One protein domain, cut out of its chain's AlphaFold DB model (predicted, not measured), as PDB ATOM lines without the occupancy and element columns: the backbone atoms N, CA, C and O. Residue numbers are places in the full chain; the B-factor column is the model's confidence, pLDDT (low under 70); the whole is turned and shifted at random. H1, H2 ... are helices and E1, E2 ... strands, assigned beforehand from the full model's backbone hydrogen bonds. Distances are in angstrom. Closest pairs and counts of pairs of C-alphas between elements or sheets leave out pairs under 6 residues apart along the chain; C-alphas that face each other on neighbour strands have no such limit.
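This is residues 754 to 815 of the 841 residues of an uncharacterized protein of Tieghemostelium lacteum (UniProt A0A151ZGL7). This flat domain has little regular structure: a tiny two-stranded hairpin, E1 and E2, and one short helix, H1, whose residues 802 to 805 come near it, amid long loops. The loop between the strands is long, and its residues 779 to 786 stick out. The 62 printed residues hold E1, E2 and H1 in that order, a mixed class with 14 residues in named elements; the whole is compact, radius of gyration of the C-alphas 11.9 A, spanning 38 by 27 by 14 A.

E1, residues 762 to 764, begins at C-alpha (-40.664, 47.067, -27.340). E2 is residues 791 to 793. H1, residues 802 to 809, is 11.2 A long and ends at C-alpha (-46.037, 38.373, -34.107).

E1 and E2 are antiparallel at 148 degrees; N 763 and O 792 are 2.9 A apart, within hydrogen-bond range. The closest C-alphas of E2 and H1, Thr 791 and Pro 802, are 7.2 A apart. In H1 every O i to N i+4 pair is within hydrogen-bond range.

The printed part has no cut. The link E1 to E2 is long, 26 residues. Mean pLDDT of the printed part is 70.3; residues 779 to 787 are among those under 70.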
ATOM      1  N   ARG A 754     -55.576  29.777 -30.192       48.62
ATOM      2  CA  ARG A 754     -55.501  30.276 -31.584       48.62
ATOM      3  C   ARG A 754     -56.118  31.676 -31.813       48.62
ATOM      4  O   ARG A 754     -56.278  32.092 -32.955       48.62
ATOM      5  N   SER A 755     -56.498  32.351 -30.732       53.00
ATOM      6  CA  SER A 755     -57.206  33.623 -30.627       53.00
ATOM      7  C   SER A 755     -56.508  34.639 -29.705       53.00
ATOM      8  O   SER A 755     -57.036  35.735 -29.533       53.00
ATOM      9  N   THR A 756     -55.342  34.331 -29.118       54.38
ATOM     10  CA  THR A 756     -54.663  35.272 -28.207       54.38
ATOM     11  C   THR A 756     -53.682  36.180 -28.948       54.38
ATOM     12  O   THR A 756     -52.733  35.709 -29.570       54.38
ATOM     13  N   LEU A 757     -53.885  37.495 -28.841       66.25
ATOM     14  CA  LEU A 757     -53.039  38.511 -29.464       66.25
ATOM     15  C   LEU A 757     -51.678  38.616 -28.756       66.25
ATOM     16  O   LEU A 757     -51.593  39.045 -27.604       66.25
ATOM     17  N   ILE A 758     -50.589  38.301 -29.458       70.69
ATOM     18  CA  ILE A 758     -49.228  38.481 -28.938       70.69
ATOM     19  C   ILE A 758     -48.854  39.967 -29.018       70.69
ATOM     20  O   ILE A 758     -48.625  40.496 -30.109       70.69
ATOM     21  N   VAL A 759     -48.745  40.638 -27.868       76.38
ATOM     22  CA  VAL A 759     -48.245  42.020 -27.775       76.38
ATOM     23  C   VAL A 759     -46.761  41.998 -27.369       76.38
ATOM     24  O   VAL A 759     -46.441  41.773 -26.203       76.38
ATOM     25  N   PRO A 760     -45.820  42.197 -28.310       72.69
ATOM     26  CA  PRO A 760     -44.388  42.110 -28.032       72.69
ATOM     27  C   PRO A 760     -43.869  43.295 -27.206       72.69
ATOM     28  O   PRO A 760     -44.194  44.450 -27.485       72.69
ATOM     29  N   ILE A 761     -42.958  43.026 -26.266       76.81
ATOM     30  CA  ILE A 761     -42.238  44.076 -25.532       76.81
ATOM     31  C   ILE A 761     -41.297  44.825 -26.487       76.81
ATOM     32  O   ILE A 761     -40.502  44.226 -27.222       76.81
ATOM     33  N   LEU A 762     -41.396  46.156 -26.466       78.19
ATOM     34  CA  LEU A 762     -40.664  47.067 -27.340       78.19
ATOM     35  C   LEU A 762     -39.780  48.022 -26.539       78.19
ATOM     36  O   LEU A 762     -40.269  48.851 -25.772       78.19
ATOM     37  N   THR A 763     -38.475  47.971 -26.784       83.62
ATOM     38  CA  THR A 763     -37.510  48.897 -26.180       83.62
ATOM     39  C   THR A 763     -37.353  50.134 -27.067       83.62
ATOM     40  O   THR A 763     -37.036  50.009 -28.254       83.62
ATOM     41  N   LYS A 764     -37.568  51.337 -26.511       78.56
ATOM     42  CA  LYS A 764     -37.300  52.616 -27.197       78.56
ATOM     43  C   LYS A 764     -35.790  52.853 -27.315       78.56
ATOM     44  O   LYS A 764     -35.056  52.658 -26.352       78.56
ATOM     45  N   LEU A 765     -35.338  53.312 -28.480       71.50
ATOM     46  CA  LEU A 765     -33.935  53.644 -28.741       71.50
ATOM     47  C   LEU A 765     -33.628  55.117 -28.453       71.50
ATOM     48  O   LEU A 765     -34.320  56.010 -28.945       71.50
ATOM     49  N   SER A 766     -32.518  55.377 -27.765       54.53
ATOM     50  CA  SER A 766     -31.910  56.705 -27.676       54.53
ATOM     51  C   SER A 766     -31.129  57.035 -28.962       54.53
ATOM     52  O   SER A 766     -30.004  56.595 -29.167       54.53
ATOM     53  N   ALA A 767     -31.750  57.852 -29.817       56.00
ATOM     54  CA  ALA A 767     -31.171  58.571 -30.961       56.00
ATOM     55  C   ALA A 767     -30.583  57.776 -32.166       56.00
ATOM     56  O   ALA A 767     -29.550  57.116 -32.123       56.00
ATOM     57  N   ASN A 768     -31.201  58.010 -33.331       55.19
ATOM     58  CA  ASN A 768     -30.561  58.213 -34.643       55.19
ATOM     59  C   ASN A 768     -29.463  57.244 -35.143       55.19
ATOM     60  O   ASN A 768     -28.395  57.671 -35.585       55.19
ATOM     61  N   LYS A 769     -29.805  55.960 -35.322       53.12
ATOM     62  CA  LYS A 769     -29.249  55.160 -36.436       53.12
ATOM     63  C   LYS A 769     -30.359  54.805 -37.428       53.12
ATOM     64  O   LYS A 769     -31.353  54.187 -37.059       53.12
ATOM     65  N   LYS A 770     -30.205  55.234 -38.690       53.59
ATOM     66  CA  LYS A 770     -31.196  55.050 -39.770       53.59
ATOM     67  C   LYS A 770     -31.405  53.551 -40.034       53.59
ATOM     68  O   LYS A 770     -30.511  52.907 -40.572       53.59
ATOM     69  N   LYS A 771     -32.568  53.002 -39.673       70.25
ATOM     70  CA  LYS A 771     -32.953  51.607 -39.948       70.25
ATOM     71  C   LYS A 771     -34.408  51.524 -40.415       70.25
ATOM     72  O   LYS A 771     -35.229  52.359 -40.039       70.25
ATOM     73  N   THR A 772     -34.697  50.545 -41.267       79.62
ATOM     74  CA  THR A 772     -36.012  50.296 -41.874       79.62
ATOM     75  C   THR A 772     -36.849  49.337 -41.031       79.62
ATOM     76  O   THR A 772     -36.315  48.590 -40.207       79.62
ATOM     77  N   CYS A 773     -38.172  49.353 -41.222       81.19
ATOM     78  CA  CYS A 773     -39.052  48.389 -40.571       81.19
ATOM     79  C   CYS A 773     -38.861  46.991 -41.182       81.19
ATOM     80  O   CYS A 773     -38.823  46.845 -42.405       81.19
ATOM     81  N   LYS A 774     -38.753  45.958 -40.338       81.56
ATOM     82  CA  LYS A 774     -38.567  44.559 -40.772       81.56
ATOM     83  C   LYS A 774     -39.854  43.857 -41.231       81.56
ATOM     84  O   LYS A 774     -39.757  42.796 -41.839       81.56
ATOM     85  N   TYR A 775     -41.034  44.425 -40.964       82.88
ATOM     86  CA  TYR A 775     -42.320  43.839 -41.357       82.88
ATOM     87  C   TYR A 775     -42.590  44.029 -42.858       82.88
ATOM     88  O   TYR A 775     -42.532  45.151 -43.364       82.88
ATOM     89  N   LYS A 776     -42.893  42.937 -43.572       74.12
ATOM     90  CA  LYS A 776     -42.941  42.892 -45.050       74.12
ATOM     91  C   LYS A 776     -43.975  43.858 -45.650       74.12
ATOM     92  O   LYS A 776     -43.680  44.538 -46.633       74.12
ATOM     93  N   ILE A 777     -45.150  43.973 -45.024       72.25
ATOM     94  CA  ILE A 777     -46.254  44.826 -45.505       72.25
ATOM     95  C   ILE A 777     -45.946  46.324 -45.303       72.25
ATOM     96  O   ILE A 777     -46.310  47.163 -46.124       72.25
ATOM     97  N   CYS A 778     -45.171  46.674 -44.267       72.81
ATOM     98  CA  CYS A 778     -44.803  48.063 -43.966       72.81
ATOM     99  C   CYS A 778     -43.958  48.732 -45.069       72.81
ATOM    100  O   CYS A 778     -43.915  49.956 -45.142       72.81
ATOM    101  N   ASN A 779     -43.270  47.947 -45.907       62.66
ATOM    102  CA  ASN A 779     -42.421  48.461 -46.986       62.66
ATOM    103  C   ASN A 779     -43.092  48.409 -48.374       62.66
ATOM    104  O   ASN A 779     -42.504  48.892 -49.339       62.66
ATOM    105  N   THR A 780     -44.284  47.809 -48.491       60.25
ATOM    106  CA  THR A 780     -44.997  47.604 -49.770       60.25
ATOM    107  C   THR A 780     -46.207  48.522 -49.942       60.25
ATOM    108  O   THR A 780     -46.483  48.943 -51.062       60.25
ATOM    109  N   VAL A 781     -46.894  48.902 -48.860       54.91
ATOM    110  CA  VAL A 781     -47.964  49.912 -48.916       54.91
ATOM    111  C   VAL A 781     -47.333  51.309 -49.004       54.91
ATOM    112  O   VAL A 781     -46.498  51.666 -48.178       54.91
ATOM    113  N   GLY A 782     -47.716  52.102 -50.012       49.28
ATOM    114  CA  GLY A 782     -46.966  53.261 -50.534       49.28
ATOM    115  C   GLY A 782     -46.704  54.479 -49.628       49.28
ATOM    116  O   GLY A 782     -46.235  55.498 -50.132       49.28
ATOM    117  N   ASN A 783     -46.937  54.410 -48.314       47.09
ATOM    118  CA  ASN A 783     -46.633  55.493 -47.372       47.09
ATOM    119  C   ASN A 783     -45.127  55.576 -47.058       47.09
ATOM    120  O   ASN A 783     -44.664  55.234 -45.971       47.09
ATOM    121  N   LYS A 784     -44.341  56.130 -47.993       50.34
ATOM    122  CA  LYS A 784     -42.922  56.482 -47.765       50.34
ATOM    123  C   LYS A 784     -42.720  57.666 -46.792       50.34
ATOM    124  O   LYS A 784     -41.586  58.103 -46.595       50.34
ATOM    125  N   THR A 785     -43.789  58.181 -46.179       50.88
ATOM    126  CA  THR A 785     -43.813  59.439 -45.414       50.88
ATOM    127  C   THR A 785     -44.623  59.372 -44.109       50.88
ATOM    128  O   THR A 785     -45.412  60.268 -43.835       50.88
ATOM    129  N   SER A 786     -44.391  58.377 -43.245       53.62
ATOM    130  CA  SER A 786     -44.600  58.570 -41.794       53.62
ATOM    131  C   SER A 786     -43.857  57.538 -40.941       53.62
ATOM    132  O   SER A 786     -44.161  56.350 -40.993       53.62
ATOM    133  N   ASN A 787     -42.961  58.038 -40.088       60.81
ATOM    134  CA  ASN A 787     -42.209  57.327 -39.051       60.81
ATOM    135  C   ASN A 787     -41.205  56.245 -39.499       60.81
ATOM    136  O   ASN A 787     -41.376  55.491 -40.450       60.81
ATOM    137  N   ARG A 788     -40.088  56.221 -38.764       75.12
ATOM    138  CA  ARG A 788     -39.083  55.152 -38.749       75.12
ATOM    139  C   ARG A 788     -39.249  54.394 -37.427       75.12
ATOM    140  O   ARG A 788     -39.663  55.017 -36.447       75.12
ATOM    141  N   PRO A 789     -38.880  53.106 -37.335       75.88
ATOM    142  CA  PRO A 789     -38.966  52.369 -36.080       75.88
ATOM    143  C   PRO A 789     -38.003  52.953 -35.035       75.88
ATOM    144  O   PRO A 789     -36.789  52.767 -35.110       75.88
ATOM    145  N   THR A 790     -38.562  53.640 -34.036       78.50
ATOM    146  CA  THR A 790     -37.861  54.093 -32.819       78.50
ATOM    147  C   THR A 790     -37.775  52.994 -31.755       78.50
ATOM    148  O   THR A 790     -37.193  53.198 -30.691       78.50
ATOM    149  N   THR A 791     -38.347  51.826 -32.053       81.75
ATOM    150  CA  THR A 791     -38.502  50.674 -31.169       81.75
ATOM    151  C   THR A 791     -37.877  49.412 -31.755       81.75
ATOM    152  O   THR A 791     -37.878  49.193 -32.971       81.75
ATOM    153  N   VAL A 792     -37.366  48.564 -30.866       83.50
ATOM    154  CA  VAL A 792     -36.821  47.235 -31.171       83.50
ATOM    155  C   VAL A 792     -37.602  46.195 -30.380       83.50
ATOM    156  O   VAL A 792     -37.812  46.400 -29.184       83.50
ATOM    157  N   CYS A 793     -38.017  45.088 -31.004       81.00
ATOM    158  CA  CYS A 793     -38.566  43.983 -30.215       81.00
ATOM    159  C   CYS A 793     -37.464  43.282 -29.434       81.00
ATOM    160  O   CYS A 793     -36.509  42.784 -30.036       81.00
ATOM    161  N   SER A 794     -37.649  43.155 -28.122       77.31
ATOM    162  CA  SER A 794     -36.751  42.401 -27.240       77.31
ATOM    163  C   SER A 794     -36.641  40.917 -27.634       77.31
ATOM    164  O   SER A 794     -35.632  40.281 -27.362       77.31
ATOM    165  N   CYS A 795     -37.658  40.395 -28.324       67.19
ATOM    166  CA  CYS A 795     -37.781  39.018 -28.790       67.19
ATOM    167  C   CYS A 795     -36.853  38.642 -29.968       67.19
ATOM    168  O   CYS A 795     -36.210  37.600 -29.950       67.19
ATOM    169  N   HIS A 796     -36.782  39.497 -30.992       76.44
ATOM    170  CA  HIS A 796     -36.136  39.207 -32.282       76.44
ATOM    171  C   HIS A 796     -35.028  40.217 -32.628       76.44
ATOM    172  O   HIS A 796     -34.385  40.109 -33.669       76.44
ATOM    173  N   ASN A 797     -34.819  41.239 -31.789       79.88
ATOM    174  CA  ASN A 797     -33.922  42.377 -32.036       79.88
ATOM    175  C   ASN A 797     -34.211  43.112 -33.370       79.88
ATOM    176  O   ASN A 797     -33.339  43.728 -33.986       79.88
ATOM    177  N   TYR A 798     -35.458  43.030 -33.845       85.62
ATOM    178  CA  TYR A 798     -35.904  43.635 -35.098       85.62
ATOM    179  C   TYR A 798     -36.466  45.034 -34.871       85.62
ATOM    180  O   TYR A 798     -37.199  45.293 -33.917       85.62
ATOM    181  N   HIS A 799     -36.145  45.928 -35.805       85.50
ATOM    182  CA  HIS A 799     -36.652  47.291 -35.839       85.50
ATOM    183  C   HIS A 799     -38.067  47.271 -36.420       85.50
ATOM    184  O   HIS A 799     -38.270  46.999 -37.608       85.50
ATOM    185  N   LEU A 800     -39.056  47.508 -35.563       84.19
ATOM    186  CA  LEU A 800     -40.479  47.382 -35.867       84.19
ATOM    187  C   LEU A 800     -41.211  48.596 -35.289       84.19
ATOM    188  O   LEU A 800     -40.935  49.005 -34.161       84.19
ATOM    189  N   HIS A 801     -42.133  49.186 -36.055       85.19
ATOM    190  CA  HIS A 801     -43.098  50.132 -35.486       85.19
ATOM    191  C   HIS A 801     -43.990  49.397 -34.477       85.19
ATOM    192  O   HIS A 801     -44.208  48.204 -34.679       85.19
ATOM    193  N   PRO A 802     -44.568  50.065 -33.463       80.06
ATOM    194  CA  PRO A 802     -45.441  49.406 -32.491       80.06
ATOM    195  C   PRO A 802     -46.532  48.531 -33.124       80.06
ATOM    196  O   PRO A 802     -46.591  47.332 -32.856       80.06
ATOM    197  N   VAL A 803     -47.287  49.088 -34.077       80.88
ATOM    198  CA  VAL A 803     -48.335  48.374 -34.828       80.88
ATOM    199  C   VAL A 803     -47.761  47.234 -35.681       80.88
ATOM    200  O   VAL A 803     -48.254  46.111 -35.638       80.88
ATOM    201  N   CYS A 804     -46.670  47.484 -36.414       84.81
ATOM    202  CA  CYS A 804     -46.010  46.454 -37.222       84.81
ATOM    203  C   CYS A 804     -45.399  45.332 -36.374       84.81
ATOM    204  O   CYS A 804     -45.211  44.234 -36.881       84.81
ATOM    205  N   SER A 805     -45.071  45.597 -35.107       83.62
ATOM    206  CA  SER A 805     -44.584  44.582 -34.181       83.62
ATOM    207  C   SER A 805     -45.713  43.634 -33.797       83.62
ATOM    208  O   SER A 805     -45.529  42.427 -33.888       83.62
ATOM    209  N   ILE A 806     -46.900  44.153 -33.467       81.44
ATOM    210  CA  ILE A 806     -48.085  43.317 -33.233       81.44
ATOM    211  C   ILE A 806     -48.382  42.484 -34.491       81.44
ATOM    212  O   ILE A 806     -48.435  41.261 -34.410       81.44
ATOM    213  N   ALA A 807     -48.458  43.105 -35.670       80.88
ATOM    214  CA  ALA A 807     -48.739  42.384 -36.916       80.88
ATOM    215  C   ALA A 807     -47.681  41.307 -37.263       80.88
ATOM    216  O   ALA A 807     -48.041  40.227 -37.719       80.88
ATOM    217  N   PHE A 808     -46.393  41.557 -36.988       83.19
ATOM    218  CA  PHE A 808     -45.301  40.591 -37.191       83.19
ATOM    219  C   PHE A 808     -45.401  39.358 -36.274       83.19
ATOM    220  O   PHE A 808     -45.051  38.259 -36.691       83.19
ATOM    221  N   HIS A 809     -45.880  39.507 -35.035       80.69
ATOM    222  CA  HIS A 809     -46.037  38.373 -34.107       80.69
ATOM    223  C   HIS A 809     -47.359  37.621 -34.288       80.69
ATOM    224  O   HIS A 809     -47.508  36.504 -33.798       80.69
ATOM    225  N   ASN A 810     -48.303  38.215 -35.016       80.50
ATOM    226  CA  ASN A 810     -49.644  37.688 -35.221       80.50
ATOM    227  C   ASN A 810     -49.946  37.433 -36.706       80.50
ATOM    228  O   ASN A 810     -51.100  37.512 -37.108       80.50
ATOM    229  N   GLU A 811     -48.946  37.084 -37.532       72.56
ATOM    230  CA  GLU A 811     -49.158  36.745 -38.959       72.56
ATOM    231  C   GLU A 811     -50.139  35.563 -39.163       72.56
ATOM    232  O   GLU A 811     -50.690  35.391 -40.246       72.56
ATOM    233  N   HIS A 812     -50.402  34.774 -38.113       65.00
ATOM    234  CA  HIS A 812     -51.401  33.703 -38.084       65.00
ATOM    235  C   HIS A 812     -52.845  34.187 -37.828       65.00
ATOM    236  O   HIS A 812     -53.788  33.433 -38.075       65.00
ATOM    237  N   LEU A 813     -53.038  35.421 -37.342       65.19
ATOM    238  CA  LEU A 813     -54.346  36.063 -37.221       65.19
ATOM    239  C   LEU A 813     -54.636  36.803 -38.532       65.19
ATOM    240  O   LEU A 813     -54.081  37.868 -38.801       65.19
ATOM    241  N   THR A 814     -55.518  36.250 -39.364       49.62
ATOM    242  CA  THR A 814     -55.942  36.891 -40.617       49.62
ATOM    243  C   THR A 814     -56.779  38.138 -40.335       49.62
ATOM    244  O   THR A 814     -58.010  38.071 -40.267       49.62
ATOM    245  N   ILE A 815     -56.120  39.288 -40.193       48.34
ATOM    246  CA  ILE A 815     -56.775  40.595 -40.123       48.34
ATOM    247  C   ILE A 815     -57.386  40.884 -41.500       48.34
ATOM    248  O   ILE A 815     -56.687  41.287 -42.430       48.34
TER     249      ILE A 815